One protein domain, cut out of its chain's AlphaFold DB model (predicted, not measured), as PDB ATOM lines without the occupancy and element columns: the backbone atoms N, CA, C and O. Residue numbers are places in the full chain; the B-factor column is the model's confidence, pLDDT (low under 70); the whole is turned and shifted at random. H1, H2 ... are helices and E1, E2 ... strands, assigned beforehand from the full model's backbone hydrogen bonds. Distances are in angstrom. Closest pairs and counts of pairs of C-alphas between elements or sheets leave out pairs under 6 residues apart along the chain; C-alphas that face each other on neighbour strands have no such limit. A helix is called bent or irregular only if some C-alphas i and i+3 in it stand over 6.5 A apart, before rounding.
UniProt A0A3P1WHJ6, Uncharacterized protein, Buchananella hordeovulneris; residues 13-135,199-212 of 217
ATOM      1  N   HIS A  13      -1.358 -51.429  49.349       79.62
ATOM      2  CA  HIS A  13      -2.561 -50.600  49.440       79.62
ATOM      3  C   HIS A  13      -2.929 -49.936  48.096       79.62
ATOM      4  O   HIS A  13      -4.111 -49.797  47.802       79.62
ATOM      5  N   TRP A  14      -1.957 -49.667  47.211       85.75
ATOM      6  CA  TRP A  14      -2.202 -49.150  45.853       85.75
ATOM      7  C   TRP A  14      -2.712 -50.228  44.909       85.75
ATOM      8  O   TRP A  14      -3.517 -49.950  44.025       85.75
ATOM      9  N   ARG A  15      -2.306 -51.485  45.115       77.81
ATOM     10  CA  ARG A  15      -2.766 -52.605  44.280       77.81
ATOM     11  C   ARG A  15      -4.281 -52.804  44.358       77.81
ATOM     12  O   ARG A  15      -4.885 -53.325  43.433       77.81
ATOM     13  N   ARG A  16      -4.937 -52.329  45.419       74.69
ATOM     14  CA  ARG A  16      -6.407 -52.328  45.509       74.69
ATOM     15  C   ARG A  16      -7.065 -51.471  44.426       74.69
ATOM     16  O   ARG A  16      -8.159 -51.809  43.991       74.69
ATOM     17  N   LEU A  17      -6.372 -50.437  43.945       74.94
ATOM     18  CA  LEU A  17      -6.837 -49.568  42.864       74.94
ATOM     19  C   LEU A  17      -6.874 -50.299  41.514       74.94
ATOM     20  O   LEU A  17      -7.763 -50.034  40.718       74.94
ATOM     21  N   VAL A  18      -5.976 -51.258  41.254       68.06
ATOM     22  CA  VAL A  18      -5.983 -52.029  39.991       68.06
ATOM     23  C   VAL A  18      -7.012 -53.158  39.955       68.06
ATOM     24  O   VAL A  18      -7.297 -53.677  38.881       68.06
ATOM     25  N   PHE A  19      -7.609 -53.525  41.094       69.88
ATOM     26  CA  PHE A  19      -8.676 -54.533  41.136       69.88
ATOM     27  C   PHE A  19     -10.080 -53.958  40.895       69.88
ATOM     28  O   PHE A  19     -11.033 -54.724  40.770       69.88
ATOM     29  N   ALA A  20     -10.223 -52.633  40.821       76.38
ATOM     30  CA  ALA A  20     -11.485 -51.990  40.474       76.38
ATOM     31  C   ALA A  20     -11.756 -52.104  38.960       76.38
ATOM     32  O   ALA A  20     -10.902 -51.786  38.126       76.38
ATOM     33  N   ALA A  21     -12.958 -52.567  38.609       74.94
ATOM     34  CA  ALA A  21     -13.312 -52.965  37.248       74.94
ATOM     35  C   ALA A  21     -13.621 -51.768  36.332       74.94
ATOM     36  O   ALA A  21     -13.504 -51.881  35.112       74.94
ATOM     37  N   SER A  22     -13.976 -50.614  36.903       90.88
ATOM     38  CA  SER A  22     -14.326 -49.392  36.168       90.88
ATOM     39  C   SER A  22     -13.543 -48.156  36.638       90.88
ATOM     40  O   SER A  22     -13.133 -48.101  37.801       90.88
ATOM     41  N   PRO A  23     -13.377 -47.124  35.781       94.06
ATOM     42  CA  PRO A  23     -12.791 -45.841  36.181       94.06
ATOM     43  C   PRO A  23     -13.423 -45.246  37.447       94.06
ATOM     44  O   PRO A  23     -12.719 -44.841  38.366       94.06
ATOM     45  N   ALA A  24     -14.755 -45.290  37.555       94.00
ATOM     46  CA  ALA A  24     -15.479 -44.763  38.711       94.00
ATOM     47  C   ALA A  24     -15.126 -45.491  40.022       94.00
ATOM     48  O   ALA A  24     -14.957 -44.852  41.061       94.00
ATOM     49  N   GLU A  25     -14.970 -46.817  39.987       93.56
ATOM     50  CA  GLU A  25     -14.542 -47.592  41.158       93.56
ATOM     51  C   GLU A  25     -13.088 -47.290  41.539       93.56
ATOM     52  O   GLU A  25     -12.780 -47.192  42.728       93.56
ATOM     53  N   ARG A  26     -12.202 -47.085  40.554       94.25
ATOM     54  CA  ARG A  26     -10.804 -46.688  40.800       94.25
ATOM     55  C   ARG A  26     -10.720 -45.319  41.456       94.25
ATOM     56  O   ARG A  26     -10.007 -45.157  42.444       94.25
ATOM     57  N   VAL A  27     -11.510 -44.365  40.968       95.31
ATOM     58  CA  VAL A  27     -11.656 -43.036  41.573       95.31
ATOM     59  C   VAL A  27     -12.188 -43.145  43.002       95.31
ATOM     60  O   VAL A  27     -11.616 -42.543  43.907       95.31
ATOM     61  N   ALA A  28     -13.236 -43.934  43.245       93.62
ATOM     62  CA  ALA A  28     -13.788 -44.117  44.587       93.62
ATOM     63  C   ALA A  28     -12.759 -44.713  45.564       93.62
ATOM     64  O   ALA A  28     -12.610 -44.218  46.682       93.62
ATOM     65  N   ALA A  29     -12.015 -45.731  45.130       92.88
ATOM     66  CA  ALA A  29     -10.962 -46.348  45.929       92.88
ATOM     67  C   ALA A  29      -9.799 -45.375  46.197       92.88
ATOM     68  O   ALA A  29      -9.324 -45.292  47.329       92.88
ATOM     69  N   TRP A  30      -9.397 -44.577  45.204       93.62
ATOM     70  CA  TRP A  30      -8.373 -43.540  45.372       93.62
ATOM     71  C   TRP A  30      -8.807 -42.473  46.384       93.62
ATOM     72  O   TRP A  30      -8.046 -42.121  47.285       93.62
ATOM     73  N   ARG A  31     -10.060 -42.006  46.302       94.75
ATOM     74  CA  ARG A  31     -10.613 -41.024  47.251       94.75
ATOM     75  C   ARG A  31     -10.712 -41.581  48.668       94.75
ATOM     76  O   ARG A  31     -10.490 -40.837  49.621       94.75
ATOM     77  N   ALA A  32     -11.053 -42.860  48.813       93.31
ATOM     78  CA  ALA A  32     -11.110 -43.522  50.113       93.31
ATOM     79  C   ALA A  32      -9.722 -43.647  50.756       93.31
ATOM     80  O   ALA A  32      -9.598 -43.444  51.961       93.31
ATOM     81  N   GLU A  33      -8.693 -43.937  49.957       92.38
ATOM     82  CA  GLU A  33      -7.319 -44.108  50.438       92.38
ATOM     83  C   GLU A  33      -6.647 -42.764  50.766       92.38
ATOM     84  O   GLU A  33      -6.114 -42.585  51.859       92.38
ATOM     85  N   PHE A  34      -6.693 -41.790  49.849       94.56
ATOM     86  CA  PHE A  34      -5.889 -40.562  49.965       94.56
ATOM     87  C   PHE A  34      -6.689 -39.310  50.314       94.56
ATOM     88  O   PHE A  34      -6.105 -38.295  50.699       94.56
ATOM     89  N   GLY A  35      -8.020 -39.353  50.218       95.44
ATOM     90  CA  GLY A  35      -8.847 -38.151  50.308       95.44
ATOM     91  C   GLY A  35      -8.767 -37.431  51.648       95.44
ATOM     92  O   GLY A  35      -8.910 -36.214  51.696       95.44
ATOM     93  N   GLN A  36      -8.495 -38.135  52.749       97.12
ATOM     94  CA  GLN A  36      -8.263 -37.472  54.035       97.12
ATOM     95  C   GLN A  36      -6.957 -36.668  54.030       97.12
ATOM     96  O   GLN A  36      -6.968 -35.501  54.414       97.12
ATOM     97  N   ALA A  37      -5.848 -37.277  53.597       96.62
ATOM     98  CA  ALA A  37      -4.550 -36.610  53.562       96.62
ATOM     99  C   ALA A  37      -4.574 -35.410  52.609       96.62
ATOM    100  O   ALA A  37      -4.123 -34.325  52.975       96.62
ATOM    101  N   TRP A  38      -5.184 -35.576  51.434       97.44
ATOM    102  CA  TRP A  38      -5.380 -34.489  50.481       97.44
ATOM    103  C   TRP A  38      -6.252 -33.369  51.049       97.44
ATOM    104  O   TRP A  38      -5.819 -32.230  51.035       97.44
ATOM    105  N   ARG A  39      -7.415 -33.650  51.651       97.00
ATOM    106  CA  ARG A  39      -8.239 -32.593  52.277       97.00
ATOM    107  C   ARG A  39      -7.518 -31.844  53.397       97.00
ATOM    108  O   ARG A  39      -7.787 -30.670  53.616       97.00
ATOM    109  N   GLN A  40      -6.646 -32.522  54.141       97.25
ATOM    110  CA  GLN A  40      -5.913 -31.914  55.253       97.25
ATOM    111  C   GLN A  40      -4.722 -31.065  54.802       97.25
ATOM    112  O   GLN A  40      -4.371 -30.118  55.502       97.25
ATOM    113  N   ARG A  41      -4.059 -31.434  53.701       97.19
ATOM    114  CA  ARG A  41      -2.821 -30.782  53.241       97.19
ATOM    115  C   ARG A  41      -3.019 -29.898  52.022       97.19
ATOM    116  O   ARG A  41      -2.378 -28.865  51.934       97.19
ATOM    117  N   LEU A  42      -3.897 -30.309  51.120       97.19
ATOM    118  CA  LEU A  42      -4.171 -29.679  49.837       97.19
ATOM    119  C   LEU A  42      -5.689 -29.443  49.655       97.19
ATOM    120  O   LEU A  42      -6.282 -29.991  48.721       97.19
ATOM    121  N   PRO A  43      -6.376 -28.738  50.578       96.94
ATOM    122  CA  PRO A  43      -7.831 -28.582  50.531       96.94
ATOM    123  C   PRO A  43      -8.356 -27.926  49.246       96.94
ATOM    124  O   PRO A  43      -9.411 -28.342  48.759       96.94
ATOM    125  N   GLN A  44      -7.658 -26.931  48.689       95.06
ATOM    126  CA  GLN A  44      -8.085 -26.246  47.461       95.06
ATOM    127  C   GLN A  44      -7.909 -27.161  46.247       95.06
ATOM    128  O   GLN A  44      -8.845 -27.365  45.474       95.06
ATOM    129  N   SER A  45      -6.745 -27.795  46.134       94.81
ATOM    130  CA  SER A  45      -6.441 -28.760  45.077       94.81
ATOM    131  C   SER A  45      -7.383 -29.956  45.134       94.81
ATOM    132  O   SER A  45      -7.869 -30.424  44.108       94.81
ATOM    133  N   TRP A  46      -7.687 -30.439  46.343       96.62
ATOM    134  CA  TRP A  46      -8.637 -31.523  46.550       96.62
ATOM    135  C   TRP A  46     -10.017 -31.175  45.997       96.62
ATOM    136  O   TRP A  46     -10.620 -32.023  45.348       96.62
ATOM    137  N   ALA A  47     -10.513 -29.956  46.224       95.12
ATOM    138  CA  ALA A  47     -11.820 -29.546  45.715       95.12
ATOM    139  C   ALA A  47     -11.894 -29.655  44.181       95.12
ATOM    140  O   ALA A  47     -12.910 -30.109  43.652       95.12
ATOM    141  N   VAL A  48     -10.805 -29.317  43.480       93.25
ATOM    142  CA  VAL A  48     -10.715 -29.445  42.017       93.25
ATOM    143  C   VAL A  48     -10.588 -30.908  41.593       93.25
ATOM    144  O   VAL A  48     -11.353 -31.381  40.749       93.25
ATOM    145  N   VAL A  49      -9.671 -31.666  42.204       95.00
ATOM    146  CA  VAL A  49      -9.450 -33.088  41.885       95.00
ATOM    147  C   VAL A  49     -10.705 -33.921  42.165       95.00
ATOM    148  O   VAL A  49     -11.064 -34.796  41.381       95.00
ATOM    149  N   GLU A  50     -11.436 -33.642  43.242       94.88
ATOM    150  CA  GLU A  50     -12.674 -34.348  43.587       94.88
ATOM    151  C   GLU A  50     -13.781 -34.152  42.542       94.88
ATOM    152  O   GLU A  50     -14.638 -35.027  42.380       94.88
ATOM    153  N   GLN A  51     -13.769 -33.045  41.807       93.19
ATOM    154  CA  GLN A  51     -14.767 -32.766  40.772       93.19
ATOM    155  C   GLN A  51     -14.340 -33.272  39.394       93.19
ATOM    156  O   GLN A  51     -15.183 -33.730  38.628       93.19
ATOM    157  N   THR A  52     -13.042 -33.232  39.097       95.38
ATOM    158  CA  THR A  52     -12.513 -33.443  37.739       95.38
ATOM    159  C   THR A  52     -11.878 -34.819  37.524       95.38
ATOM    160  O   THR A  52     -11.694 -35.237  36.382       95.38
ATOM    161  N   LEU A  53     -11.556 -35.567  38.585       96.44
ATOM    162  CA  LEU A  53     -10.936 -36.890  38.474       96.44
ATOM    163  C   LEU A  53     -11.914 -37.937  37.930       96.44
ATOM    164  O   LEU A  53     -12.872 -38.323  38.604       96.44
ATOM    165  N   THR A  54     -11.612 -38.431  36.729       96.88
ATOM    166  CA  THR A  54     -12.452 -39.370  35.963       96.88
ATOM    167  C   THR A  54     -11.906 -40.793  35.936       96.88
ATOM    168  O   THR A  54     -12.677 -41.743  35.812       96.88
ATOM    169  N   ASP A  55     -10.591 -40.957  36.079       95.81
ATOM    170  CA  ASP A  55      -9.937 -42.261  36.163       95.81
ATOM    171  C   ASP A  55      -8.644 -42.165  36.979       95.81
ATOM    172  O   ASP A  55      -8.041 -41.097  37.089       95.81
ATOM    173  N   VAL A  56      -8.205 -43.297  37.521       94.56
ATOM    174  CA  VAL A  56      -6.889 -43.479  38.135       94.56
ATOM    175  C   VAL A  56      -6.314 -44.792  37.626       94.56
ATOM    176  O   VAL A  56      -6.964 -45.827  37.724       94.56
ATOM    177  N   ALA A  57      -5.085 -44.770  37.126       92.12
ATOM    178  CA  ALA A  57      -4.361 -45.958  36.691       92.12
ATOM    179  C   ALA A  57      -3.068 -46.134  37.492       92.12
ATOM    180  O   ALA A  57      -2.424 -45.156  37.862       92.12
ATOM    181  N   LEU A  58      -2.673 -47.384  37.738       91.94
ATOM    182  CA  LEU A  58      -1.329 -47.706  38.212       91.94
ATOM    183  C   LEU A  58      -0.410 -47.865  37.002       91.94
ATOM    184  O   LEU A  58      -0.745 -48.584  36.060       91.94
ATOM    185  N   ALA A  59       0.746 -47.219  37.052       89.88
ATOM    186  CA  ALA A  59       1.763 -47.267  36.017       89.88
ATOM    187  C   ALA A  59       3.162 -47.383  36.637       89.88
ATOM    188  O   ALA A  59       3.330 -47.421  37.859       89.88
ATOM    189  N   GLU A  60       4.168 -47.448  35.772       88.88
ATOM    190  CA  GLU A  60       5.575 -47.379  36.139       88.88
ATOM    191  C   GLU A  60       6.226 -46.226  35.371       88.88
ATOM    192  O   GLU A  60       6.087 -46.129  34.150       88.88
ATOM    193  N   LEU A  61       6.937 -45.355  36.086       84.62
ATOM    194  CA  LEU A  61       7.723 -44.263  35.527       84.62
ATOM    195  C   LEU A  61       9.172 -44.424  35.990       84.62
ATOM    196  O   LEU A  61       9.448 -44.447  37.187       84.62
ATOM    197  N   SER A  62      10.097 -44.564  35.038       83.00
ATOM    198  CA  SER A  62      11.534 -44.726  35.312       83.00
ATOM    199  C   SER A  62      11.852 -45.850  36.315       83.00
ATOM    200  O   SER A  62      12.708 -45.696  37.183       83.00
ATOM    201  N   GLY A  63      11.142 -46.981  36.223       84.44
ATOM    202  CA  GLY A  63      11.327 -48.125  37.124       84.44
ATOM    203  C   GLY A  63      10.659 -47.982  38.495       84.44
ATOM    204  O   GLY A  63      10.874 -48.828  39.360       84.44
ATOM    205  N   SER A  64       9.874 -46.922  38.719       86.56
ATOM    206  CA  SER A  64       9.162 -46.681  39.976       86.56
ATOM    207  C   SER A  64       7.643 -46.670  39.776       86.56
ATOM    208  O   SER A  64       7.156 -46.048  38.831       86.56
ATOM    209  N   PRO A  65       6.866 -47.319  40.659       91.88
ATOM    210  CA  PRO A  65       5.411 -47.304  40.579       91.88
ATOM    211  C   PRO A  65       4.845 -45.895  40.804       91.88
ATOM    212  O   PRO A  65       5.251 -45.186  41.729       91.88
ATOM    213  N   CYS A  66       3.858 -45.515  39.996       92.94
ATOM    214  CA  CYS A  66       3.125 -44.259  40.126       92.94
ATOM    215  C   CYS A  66       1.625 -44.454  39.874       92.94
ATOM    216  O   CYS A  66       1.201 -45.392  39.198       92.94
ATOM    217  N   LEU A  67       0.813 -43.556  40.426       94.19
ATOM    218  CA  LEU A  67      -0.590 -43.410  40.057       94.19
ATOM    219  C   LEU A  67      -0.720 -42.272  39.054       94.19
ATOM    220  O   LEU A  67      -0.151 -41.204  39.258       94.19
ATOM    221  N   ILE A  68      -1.491 -42.502  37.997       94.56
ATOM    222  CA  ILE A  68      -1.842 -41.503  36.992       94.56
ATOM    223  C   ILE A  68      -3.339 -41.245  37.115       94.56
ATOM    224  O   ILE A  68      -4.154 -42.096  36.758       94.56
ATOM    225  N   GLY A  69      -3.699 -40.085  37.650       95.31
ATOM    226  CA  GLY A  69      -5.061 -39.575  37.673       95.31
ATOM    227  C   GLY A  69      -5.368 -38.809  36.393       95.31
ATOM    228  O   GLY A  69      -4.623 -37.904  36.024       95.31
ATOM    229  N   ARG A  70      -6.468 -39.153  35.721       96.06
ATOM    230  CA  ARG A  70      -6.968 -38.408  34.563       96.06
ATOM    231  C   ARG A  70      -8.017 -37.396  35.008       96.06
ATOM    232  O   ARG A  70      -9.066 -37.779  35.537       96.06
ATOM    233  N   LEU A  71      -7.752 -36.126  34.745       95.19
ATOM    234  CA  LEU A  71      -8.592 -35.000  35.124       95.19
ATOM    235  C   LEU A  71      -9.269 -34.436  33.871       95.19
ATOM    236  O   LEU A  71      -8.598 -34.154  32.881       95.19
ATOM    237  N   GLU A  72     -10.593 -34.292  33.896       94.38
ATOM    238  CA  GLU A  72     -11.336 -33.526  32.887       94.38
ATOM    239  C   GLU A  72     -11.671 -32.158  33.459       94.38
ATOM    240  O   GLU A  72     -12.497 -32.037  34.361       94.38
ATOM    241  N   THR A  73     -10.993 -31.141  32.943       85.56
ATOM    242  CA  THR A  73     -11.168 -29.739  33.325       85.56
ATOM    243  C   THR A  73     -11.837 -28.973  32.186       85.56
ATOM    244  O   THR A  73     -11.893 -29.450  31.048       85.56
ATOM    245  N   ASP A  74     -12.274 -27.745  32.456       82.75
ATOM    246  CA  ASP A  74     -12.792 -26.848  31.415       82.75
ATOM    247  C   ASP A  74     -11.737 -26.522  30.338       82.75
ATOM    248  O   ASP A  74     -12.082 -26.234  29.191       82.75
ATOM    249  N   ASN A  75     -10.447 -26.632  30.681       79.19
ATOM    250  CA  ASN A  75      -9.316 -26.400  29.781       79.19
ATOM    251  C   ASN A  75      -8.901 -27.656  28.990       79.19
ATOM    252  O   ASN A  75      -8.006 -27.585  28.146       79.19
ATOM    253  N   GLY A  76      -9.554 -28.798  29.225       87.81
ATOM    254  CA  GLY A  76      -9.268 -30.068  28.566       87.81
ATOM    255  C   GLY A  76      -8.824 -31.161  29.534       87.81
ATOM    256  O   GLY A  76      -9.230 -31.205  30.695       87.81
ATOM    257  N   VAL A  77      -8.027 -32.099  29.022       91.44
ATOM    258  CA  VAL A  77      -7.574 -33.267  29.784       91.44
ATOM    259  C   VAL A  77      -6.207 -32.994  30.385       91.44
ATOM    260  O   VAL A  77      -5.254 -32.769  29.644       91.44
ATOM    261  N   GLU A  78      -6.119 -33.124  31.703       92.06
ATOM    262  CA  GLU A  78      -4.873 -33.051  32.458       92.06
ATOM    263  C   GLU A  78      -4.550 -34.388  33.130       92.06
ATOM    264  O   GLU A  78      -5.427 -35.229  33.366       92.06
ATOM    265  N   PHE A  79      -3.272 -34.590  33.447       94.06
ATOM    266  CA  PHE A  79      -2.802 -35.798  34.121       94.06
ATOM    267  C   PHE A  79      -2.064 -35.449  35.407       94.06
ATOM    268  O   PHE A  79      -1.019 -34.810  35.374       94.06
ATOM    269  N   LEU A  80      -2.589 -35.916  36.536       95.25
ATOM    270  CA  LEU A  80      -1.912 -35.853  37.826       95.25
ATOM    271  C   LEU A  80      -1.112 -37.139  38.019       95.25
ATOM    272  O   LEU A  80      -1.688 -38.225  38.080       95.25
ATOM    273  N   VAL A  81       0.203 -37.027  38.152       94.81
ATOM    274  CA  VAL A  81       1.083 -38.168  38.419       94.81
ATOM    275  C   VAL A  81       1.534 -38.115  39.869       94.81
ATOM    276  O   VAL A  81       2.037 -37.096  40.333       94.81
ATOM    277  N   ALA A  82       1.381 -39.222  40.589       95.06
ATOM    278  CA  ALA A  82       1.791 -39.342  41.978       95.06
ATOM    279  C   ALA A  82       2.722 -40.545  42.165       95.06
ATOM    280  O   ALA A  82       2.322 -41.687  41.925       95.06
ATOM    281  N   ALA A  83       3.967 -40.310  42.585       94.38
ATOM    282  CA  ALA A  83       4.915 -41.397  42.839       94.38
ATOM    283  C   ALA A  83       4.551 -42.172  44.108       94.38
ATOM    284  O   ALA A  83       3.966 -41.617  45.046       94.38
ATOM    285  N   ALA A  84       4.930 -43.449  44.154       93.44
ATOM    286  CA  ALA A  84       4.779 -44.266  45.351       93.44
ATOM    287  C   ALA A  84       5.462 -43.642  46.579       93.44
ATOM    288  O   ALA A  84       6.481 -42.964  46.431       93.44
ATOM    289  N   PRO A  85       4.920 -43.871  47.790       94.12
ATOM    290  CA  PRO A  85       5.559 -43.446  49.020       94.12
ATOM    291  C   PRO A  85       6.976 -44.007  49.155       94.12
ATOM    292  O   PRO A  85       7.282 -45.104  48.682       94.12
ATOM    293  N   VAL A  86       7.825 -43.251  49.837       93.00
ATOM    294  CA  VAL A  86       9.231 -43.573  50.064       93.00
ATOM    295  C   VAL A  86       9.401 -44.127  51.474       93.00
ATOM    296  O   VAL A  86       8.961 -43.530  52.452       93.00
ATOM    297  N   GLU A  87      10.078 -45.266  51.597       93.25
ATOM    298  CA  GLU A  87      10.420 -45.823  52.907       93.25
ATOM    299  C   GLU A  87      11.393 -44.900  53.669       93.25
ATOM    300  O   GLU A  87      12.335 -44.384  53.057       93.25
ATOM    301  N   PRO A  88      11.271 -44.740  55.002       94.81
ATOM    302  CA  PRO A  88      12.095 -43.796  55.767       94.81
ATOM    303  C   PRO A  88      13.608 -43.990  55.595       94.81
ATOM    304  O   PRO A  88      14.366 -43.024  55.543       94.81
ATOM    305  N   ALA A  89      14.070 -45.239  55.476       94.44
ATOM    306  CA  ALA A  89      15.483 -45.539  55.244       94.44
ATOM    307  C   ALA A  89      15.955 -45.093  53.849       94.44
ATOM    308  O   ALA A  89      17.076 -44.604  53.704       94.44
ATOM    309  N   ALA A  90      15.097 -45.230  52.833       93.50
ATOM    310  CA  ALA A  90      15.381 -44.755  51.485       93.50
ATOM    311  C   ALA A  90      15.369 -43.220  51.433       93.50
ATOM    312  O   ALA A  90      16.300 -42.635  50.885       93.50
ATOM    313  N   ALA A  91      14.393 -42.576  52.082       94.25
ATOM    314  CA  ALA A  91      14.330 -41.119  52.211       94.25
ATOM    315  C   ALA A  91      15.595 -40.560  52.886       94.25
ATOM    316  O   ALA A  91      16.227 -39.630  52.379       94.25
ATOM    317  N   GLN A  92      16.030 -41.194  53.981       94.81
ATOM    318  CA  GLN A  92      17.272 -40.844  54.664       94.81
ATOM    319  C   GLN A  92      18.502 -41.008  53.767       94.81
ATOM    320  O   GLN A  92      19.370 -40.139  53.783       94.81
ATOM    321  N   ALA A  93      18.601 -42.087  52.989       94.44
ATOM    322  CA  ALA A  93      19.726 -42.292  52.078       94.44
ATOM    323  C   ALA A  93      19.759 -41.245  50.948       94.44
ATOM    324  O   ALA A  93      20.827 -40.730  50.621       94.44
ATOM    325  N   GLN A  94      18.595 -40.906  50.385       92.25
ATOM    326  CA  GLN A  94      18.458 -39.931  49.299       92.25
ATOM    327  C   GLN A  94      18.861 -38.518  49.741       92.25
ATOM    328  O   GLN A  94      19.621 -37.855  49.037       92.25
ATOM    329  N   LEU A  95      18.431 -38.079  50.929       90.44
ATOM    330  CA  LEU A  95      18.800 -36.760  51.458       90.44
ATOM    331  C   LEU A  95      20.203 -36.714  52.079       90.44
ATOM    332  O   LEU A  95      20.862 -35.675  52.011       90.44
ATOM    333  N   ALA A  96      20.714 -37.829  52.613       90.19
ATOM    334  CA  ALA A  96      22.081 -37.886  53.134       90.19
ATOM    335  C   ALA A  96      23.127 -37.587  52.048       90.19
ATOM    336  O   ALA A  96      24.150 -36.972  52.343       90.19
ATOM    337  N   ALA A  97      22.851 -37.941  50.785       84.69
ATOM    338  CA  ALA A  97      23.689 -37.571  49.640       84.69
ATOM    339  C   ALA A  97      23.814 -36.045  49.443       84.69
ATOM    340  O   ALA A  97      24.742 -35.586  48.783       84.69
ATOM    341  N   ARG A  98      22.902 -35.263  50.036       82.75
ATOM    342  CA  ARG A  98      22.882 -33.791  50.041       82.75
ATOM    343  C   ARG A  98      23.283 -33.186  51.395       82.75
ATOM    344  O   ARG A  98      23.113 -31.986  51.598       82.75
ATOM    345  N   GLY A  99      23.779 -34.005  52.327       86.19
ATOM    346  CA  GLY A  99      24.171 -33.571  53.671       86.19
ATOM    347  C   GLY A  99      23.001 -33.274  54.615       86.19
ATOM    348  O   GLY A  99      23.203 -32.616  55.630       86.19
ATOM    349  N   VAL A 100      21.794 -33.751  54.297       87.06
ATOM    350  CA  VAL A 100      20.563 -33.463  55.046       87.06
ATOM    351  C   VAL A 100      20.076 -34.700  55.793       87.06
ATOM    352  O   VAL A 100      20.035 -35.804  55.242       87.06
ATOM    353  N   SER A 101      19.660 -34.525  57.049       89.75
ATOM    354  CA  SER A 101      18.961 -35.576  57.788       89.75
ATOM    355  C   SER A 101      17.493 -35.613  57.388       89.75
ATOM    356  O   SER A 101      16.827 -34.578  57.353       89.75
ATOM    357  N   TRP A 102      16.935 -36.810  57.181       93.31
ATOM    358  CA  TRP A 102      15.489 -36.931  56.999       93.31
ATOM    359  C   TRP A 102      14.734 -36.428  58.227       93.31
ATOM    360  O   TRP A 102      13.648 -35.890  58.088       93.31
ATOM    361  N   GLN A 103      15.323 -36.531  59.421       90.94
ATOM    362  CA  GLN A 103      14.705 -36.060  60.665       90.94
ATOM    363  C   GLN A 103      14.593 -34.532  60.764       90.94
ATOM    364  O   GLN A 103      13.817 -34.052  61.584       90.94
ATOM    365  N   ASP A 104      15.333 -33.782  59.941       90.38
ATOM    366  CA  ASP A 104      15.242 -32.318  59.907       90.38
ATOM    367  C   ASP A 104      14.059 -31.835  59.047       90.38
ATOM    368  O   ASP A 104      13.669 -30.667  59.101       90.38
ATOM    369  N   VAL A 105      13.459 -32.736  58.258       93.62
ATOM    370  CA  VAL A 105      12.253 -32.459  57.475       93.62
ATOM    371  C   VAL A 105      11.025 -32.478  58.400       93.62
ATOM    372  O   VAL A 105      10.868 -33.421  59.181       93.62
ATOM    373  N   PRO A 106      10.108 -31.490  58.311       95.31
ATOM    374  CA  PRO A 106       8.920 -31.441  59.159       95.31
ATOM    375  C   PRO A 106       8.089 -32.725  59.114       95.31
ATOM    376  O   PRO A 106       7.821 -33.258  58.038       95.31
ATOM    377  N   ASP A 107       7.583 -33.167  60.268       95.88
ATOM    378  CA  ASP A 107       6.778 -34.393  60.414       95.88
ATOM    379  C   ASP A 107       5.635 -34.506  59.406       95.88
ATOM    380  O   ASP A 107       5.357 -35.585  58.890       95.88
ATOM    381  N   SER A 108       4.974 -33.388  59.100       96.25
ATOM    382  CA  SER A 108       3.878 -33.369  58.131       96.25
ATOM    383  C   SER A 108       4.343 -33.698  56.711       96.25
ATOM    384  O   SER A 108       3.663 -34.448  56.012       96.25
ATOM    385  N   VAL A 109       5.507 -33.183  56.311       97.00
ATOM    386  CA  VAL A 109       6.159 -33.441  55.020       97.00
ATOM    387  C   VAL A 109       6.651 -34.877  54.975       97.00
ATOM    388  O   VAL A 109       6.349 -35.590  54.022       97.00
ATOM    389  N   ARG A 110       7.288 -35.355  56.049       96.75
ATOM    390  CA  ARG A 110       7.718 -36.756  56.131       96.75
ATOM    391  C   ARG A 110       6.559 -37.727  56.001       96.75
ATOM    392  O   ARG A 110       6.611 -38.634  55.180       96.75
ATOM    393  N   HIS A 111       5.480 -37.484  56.743       96.75
ATOM    394  CA  HIS A 111       4.269 -38.292  56.669       96.75
ATOM    395  C   HIS A 111       3.713 -38.369  55.244       96.75
ATOM    396  O   HIS A 111       3.297 -39.441  54.809       96.75
ATOM    397  N   TRP A 112       3.726 -37.257  54.504       97.56
ATOM    398  CA  TRP A 112       3.282 -37.249  53.114       97.56
ATOM    399  C   TRP A 112       4.134 -38.161  52.229       97.56
ATOM    400  O   TRP A 112       3.584 -39.056  51.589       97.56
ATOM    401  N   TYR A 113       5.460 -37.992  52.245       96.94
ATOM    402  CA  TYR A 113       6.369 -38.834  51.459       96.94
ATOM    403  C   TYR A 113       6.297 -40.307  51.867       96.94
ATOM    404  O   TYR A 113       6.377 -41.174  51.006       96.94
ATOM    405  N   GLU A 114       6.122 -40.611  53.152       95.19
ATOM    406  CA  GLU A 114       6.143 -41.984  53.671       95.19
ATOM    407  C   GLU A 114       4.818 -42.736  53.522       95.19
ATOM    408  O   GLU A 114       4.808 -43.971  53.581       95.19
ATOM    409  N   LYS A 115       3.691 -42.023  53.413       93.44
ATOM    410  CA  LYS A 115       2.349 -42.631  53.492       93.44
ATOM    411  C   LYS A 115       1.406 -42.245  52.366       93.44
ATOM    412  O   LYS A 115       0.466 -42.991  52.120       93.44
ATOM    413  N   VAL A 116       1.628 -41.111  51.710       94.75
ATOM    414  CA  VAL A 116       0.695 -40.566  50.722       94.75
ATOM    415  C   VAL A 116       1.297 -40.692  49.329       94.75
ATOM    416  O   VAL A 116       0.933 -41.613  48.602       94.75
ATOM    417  N   HIS A 117       2.255 -39.829  48.977       95.25
ATOM    418  CA  HIS A 117       2.904 -39.814  47.666       95.25
ATOM    419  C   HIS A 117       4.370 -39.389  47.787       95.25
ATOM    420  O   HIS A 117       4.686 -38.441  48.500       95.25
ATOM    421  N   GLY A 118       5.255 -40.057  47.046       94.06
ATOM    422  CA  GLY A 118       6.687 -39.754  47.012       94.06
ATOM    423  C   GLY A 118       7.070 -38.567  46.125       94.06
ATOM    424  O   GLY A 118       8.237 -38.192  46.103       94.06
ATOM    425  N   ALA A 119       6.111 -38.030  45.370       95.12
ATOM    426  CA  ALA A 119       6.191 -36.830  44.540       95.12
ATOM    427  C   ALA A 119       4.832 -36.596  43.863       95.12
ATOM    428  O   ALA A 119       4.010 -37.519  43.787       95.12
ATOM    429  N   LEU A 120       4.617 -35.382  43.361       95.44
ATOM    430  CA  LEU A 120       3.458 -34.991  42.564       95.44
ATOM    431  C   LEU A 120       3.908 -34.216  41.326       95.44
ATOM    432  O   LEU A 120       4.681 -33.264  41.443       95.44
ATOM    433  N   TRP A 121       3.346 -34.559  40.172       93.19
ATOM    434  CA  TRP A 121       3.510 -33.811  38.929       93.19
ATOM    435  C   TRP A 121       2.165 -33.560  38.267       93.19
ATOM    436  O   TRP A 121       1.260 -34.393  38.351       93.19
ATOM    437  N   LEU A 122       2.073 -32.434  37.570       91.00
ATOM    438  CA  LEU A 122       1.011 -32.173  36.614       91.00
ATOM    439  C   LEU A 122       1.571 -32.291  35.191       91.00
ATOM    440  O   LEU A 122       2.645 -31.775  34.865       91.00
ATOM    441  N   GLY A 123       0.866 -33.034  34.345       85.50
ATOM    442  CA  GLY A 123       1.330 -33.381  33.010       85.50
ATOM    443  C   GLY A 123       2.657 -34.152  33.033       85.50
ATOM    444  O   GLY A 123       2.944 -34.924  33.946       85.50
ATOM    445  N   ALA A 124       3.470 -33.961  31.992       70.81
ATOM    446  CA  ALA A 124       4.728 -34.690  31.819       70.81
ATOM    447  C   ALA A 124       5.957 -34.000  32.443       70.81
ATOM    448  O   ALA A 124       7.000 -34.639  32.563       70.81
ATOM    449  N   PHE A 125       5.866 -32.713  32.805       71.50
ATOM    450  CA  PHE A 125       7.061 -31.906  33.093       71.50
ATOM    451  C   PHE A 125       6.940 -30.942  34.273       71.50
ATOM    452  O   PHE A 125       7.944 -30.328  34.615       71.50
ATOM    453  N   MET A 126       5.767 -30.784  34.894       86.06
ATOM    454  CA  MET A 126       5.583 -29.778  35.941       86.06
ATOM    455  C   MET A 126       5.619 -30.422  37.334       86.06
ATOM    456  O   MET A 126       4.629 -31.030  37.748       86.06
ATOM    457  N   PRO A 127       6.744 -30.337  38.071       89.19
ATOM    458  CA  PRO A 127       6.816 -30.838  39.435       89.19
ATOM    459  C   PRO A 127       6.037 -29.922  40.379       89.19
ATOM    460  O   PRO A 127       6.411 -28.780  40.633       89.19
ATOM    461  N   ILE A 128       4.978 -30.463  40.963       93.75
ATOM    462  CA  ILE A 128       4.204 -29.802  42.014       93.75
ATOM    463  C   ILE A 128       4.871 -30.042  43.364       93.75
ATOM    464  O   ILE A 128       5.011 -29.128  44.173       93.75
ATOM    465  N   LEU A 129       5.314 -31.275  43.595       95.25
ATOM    466  CA  LEU A 129       6.128 -31.666  44.733       95.25
ATOM    467  C   LEU A 129       7.211 -32.610  44.217       95.25
ATOM    468  O   LEU A 129       6.905 -33.692  43.717       95.25
ATOM    469  N   ARG A 130       8.469 -32.189  44.323       94.06
ATOM    470  CA  ARG A 130       9.619 -32.918  43.782       94.06
ATOM    471  C   ARG A 130       9.812 -34.258  44.479       94.06
ATOM    472  O   ARG A 130       9.518 -34.410  45.669       94.06
ATOM    473  N   SER A 131      10.367 -35.221  43.756       93.00
ATOM    474  CA  SER A 131      10.877 -36.428  44.404       93.00
ATOM    475  C   SER A 131      12.115 -36.091  45.239       93.00
ATOM    476  O   SER A 131      12.844 -35.148  44.934       93.00
ATOM    477  N   LEU A 132      12.382 -36.848  46.306       93.31
ATOM    478  CA  LEU A 132      13.521 -36.559  47.190       93.31
ATOM    479  C   LEU A 132      14.886 -36.501  46.468       93.31
ATOM    480  O   LEU A 132      15.690 -35.644  46.831       93.31
ATOM    481  N   PRO A 133      15.183 -37.327  45.441       91.31
ATOM    482  CA  PRO A 133      16.419 -37.183  44.664       91.31
ATOM    483  C   PRO A 133      16.550 -35.849  43.903       91.31
ATOM    484  O   PRO A 133      17.671 -35.386  43.675       91.31
ATOM    485  N   GLU A 134      15.420 -35.239  43.529       91.00
ATOM    486  CA  GLU A 134      15.320 -33.962  42.800       91.00
ATOM    487  C   GLU A 134      15.307 -32.738  43.729       91.00
ATOM    488  O   GLU A 134      15.276 -31.602  43.254       91.00
ATOM    489  N   VAL A 135      15.309 -32.949  45.050       92.19
ATOM    490  CA  VAL A 135      15.443 -31.863  46.021       92.19
ATOM    491  C   VAL A 135      16.860 -31.299  45.938       92.19
ATOM    492  O   VAL A 135      17.854 -32.015  46.087       92.19
ATOM    493  N   PHE A 199       4.156 -24.287  54.400       95.81
ATOM    494  CA  PHE A 199       4.594 -25.188  53.332       95.81
ATOM    495  C   PHE A 199       3.409 -25.724  52.529       95.81
ATOM    496  O   PHE A 199       3.372 -25.603  51.309       95.81
ATOM    497  N   TRP A 200       2.423 -26.296  53.221       96.50
ATOM    498  CA  TRP A 200       1.305 -26.971  52.575       96.50
ATOM    499  C   TRP A 200       0.382 -26.001  51.860       96.50
ATOM    500  O   TRP A 200      -0.031 -26.289  50.746       96.50
ATOM    501  N   SER A 201       0.149 -24.824  52.437       94.56
ATOM    502  CA  SER A 201      -0.609 -23.753  51.787       94.56
ATOM    503  C   SER A 201       0.055 -23.297  50.485       94.56
ATOM    504  O   SER A 201      -0.644 -23.022  49.516       94.56
ATOM    505  N   ALA A 202       1.393 -23.249  50.428       92.88
ATOM    506  CA  ALA A 202       2.114 -22.900  49.205       92.88
ATOM    507  C   ALA A 202       1.998 -23.990  48.121       92.88
ATOM    508  O   ALA A 202       1.762 -23.659  46.959       92.88
ATOM    509  N   ILE A 203       2.112 -25.272  48.495       95.06
ATOM    510  CA  ILE A 203       1.918 -26.400  47.564       95.06
ATOM    511  C   ILE A 203       0.465 -26.467  47.076       95.06
ATOM    512  O   ILE A 203       0.231 -26.641  45.883       95.06
ATOM    513  N   ASP A 204      -0.502 -26.305  47.981       94.75
ATOM    514  CA  ASP A 204      -1.932 -26.351  47.670       94.75
ATOM    515  C   ASP A 204      -2.334 -25.236  46.714       94.75
ATOM    516  O   ASP A 204      -2.977 -25.489  45.701       94.75
ATOM    517  N   TRP A 205      -1.902 -24.007  47.002       90.31
ATOM    518  CA  TRP A 205      -2.161 -22.868  46.132       90.31
ATOM    519  C   TRP A 205      -1.571 -23.086  44.736       90.31
ATOM    520  O   TRP A 205      -2.237 -22.811  43.742       90.31
ATOM    521  N   HIS A 206      -0.339 -23.604  44.653       89.50
ATOM    522  CA  HIS A 206       0.314 -23.871  43.373       89.50
ATOM    523  C   HIS A 206      -0.471 -24.911  42.569       89.50
ATOM    524  O   HIS A 206      -0.906 -24.617  41.460       89.50
ATOM    525  N   LEU A 207      -0.719 -26.093  43.133       91.31
ATOM    526  CA  LEU A 207      -1.441 -27.143  42.420       91.31
ATOM    527  C   LEU A 207      -2.856 -26.704  42.022       91.31
ATOM    528  O   LEU A 207      -3.276 -26.957  40.897       91.31
ATOM    529  N   ALA A 208      -3.584 -26.022  42.907       90.12
ATOM    530  CA  ALA A 208      -4.917 -25.516  42.596       90.12
ATOM    531  C   ALA A 208      -4.899 -24.492  41.448       90.12
ATOM    532  O   ALA A 208      -5.776 -24.537  40.584       90.12
ATOM    533  N   ALA A 209      -3.900 -23.602  41.409       86.94
ATOM    534  CA  ALA A 209      -3.743 -22.629  40.332       86.94
ATOM    535  C   ALA A 209      -3.510 -23.312  38.976       86.94
ATOM    536  O   ALA A 209      -4.161 -22.951  37.995       86.94
ATOM    537  N   GLU A 210      -2.660 -24.338  38.934       86.38
ATOM    538  CA  GLU A 210      -2.374 -25.092  37.703       86.38
ATOM    539  C   GLU A 210      -3.565 -25.951  37.252       86.38
ATOM    540  O   GLU A 210      -3.823 -26.098  36.061       86.38
ATOM    541  N   LEU A 211      -4.344 -26.484  38.198       85.31
ATOM    542  CA  LEU A 211      -5.536 -27.283  37.902       85.31
ATOM    543  C   LEU A 211      -6.762 -26.458  37.477       85.31
ATOM    544  O   LEU A 211      -7.700 -27.024  36.915       85.31
ATOM    545  N   GLY A 212      -6.798 -25.160  37.792       69.00
ATOM    546  CA  GLY A 212      -8.032 -24.370  37.764       69.00
ATOM    547  C   GLY A 212      -7.938 -22.973  37.160       69.00
ATOM    548  O   GLY A 212      -8.982 -22.352  36.994       69.00
TER     549      GLY A 212
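AT A GLANCE: This is residues 13 to 135 and 199 to 212 of the 217 residues of an uncharacterized protein of Buchananella hordeovulneris (UniProt A0A3P1WHJ6). A strongly twisted wall of five strands has four helices, H1, H2, H3 and H6, over one face and no named helix over the other. H5 and H4 are off the sheet, H4 farthest out, toward one end of the longest axis. The printed part has 137 residues, in the order H1 H2 H3 E1 E2 E3 H4 H5 E4 E5 H6; the antiparallel sheet runs E1 E2 E3 E4 E5, and the class is mixed, helices and strands. The whole is compact, with a radius of gyration of the C-alphas of 14.7 A and spans of 43 by 31 by 26 A.

HOW THE PARTS SIT: Start with E1, residues 53 to 61, E2, 64 to 73, and E3, 76 to 83, a meander, each strand the antiparallel neighbour of the one before. Look for N 57 and O 68 at 2.9 A, then N 69 and O 80 at 2.8 A. E4, residues 119 to 122, follows beside E3, with N 81 and O 121 at 2.8 A; E5, residues 126 to 129, has N 120 and O 129 at 2.9 A. On one face, H2, residues 23 to 41, runs across the strands, 77 degrees to E1 on the local plane. It is irregular: C-alphas 33 and 36 are 7.6 A apart. H2 is the hub. Its residues 26 to 30 touch H1, residues 13 to 18, closest at C-alphas 17 and 26, 5.3 A. H3, residues 43 to 52, forms a hairpin with H2, closest at C-alphas 39 and 46, 5.8 A, and stands up from the sheet. H6, residues 199 to 212, touches H3 at a shallow tilt of 28 degrees, the same way, closest at C-alphas 45 and 208, 4.4 A. H4, residues 88 to 96, is close to but not clearly touching H5, residues 107 to 115; C-alphas 88 and 114 are closest, 6.6 A. Every O i to N i+4 pair is within hydrogen-bond range in H4, H5 and H6, against 13 of 15 in H2, 5 of 6 in H3 and 0 of 2 in H1, where 2 of 3 O i to N i+3 pairs are.

IN THESE COORDINATES: Find C-alpha 13 at (-2.561, -50.600, 49.440), where H1 begins. E2 is 27.3 A long, H2 24.8 A, E3 23.1 A, E1 20.3 A and H6 20.1 A; H6 ends at C-alpha 212, (-8.032, -24.370, 37.764).

THE WHOLE: The C-alphas of Ala 21 and Gly 99, 45.3 A apart, are the two farthest apart. Residues 136 to 198 are not printed; C-alphas 135 and 199 are 14.7 A apart across the cut. Of the links printed whole, H4 to H5 is short and the others are tight. Mean pLDDT of the printed part is 91.2, with residues 18, 19 and 212 under 70.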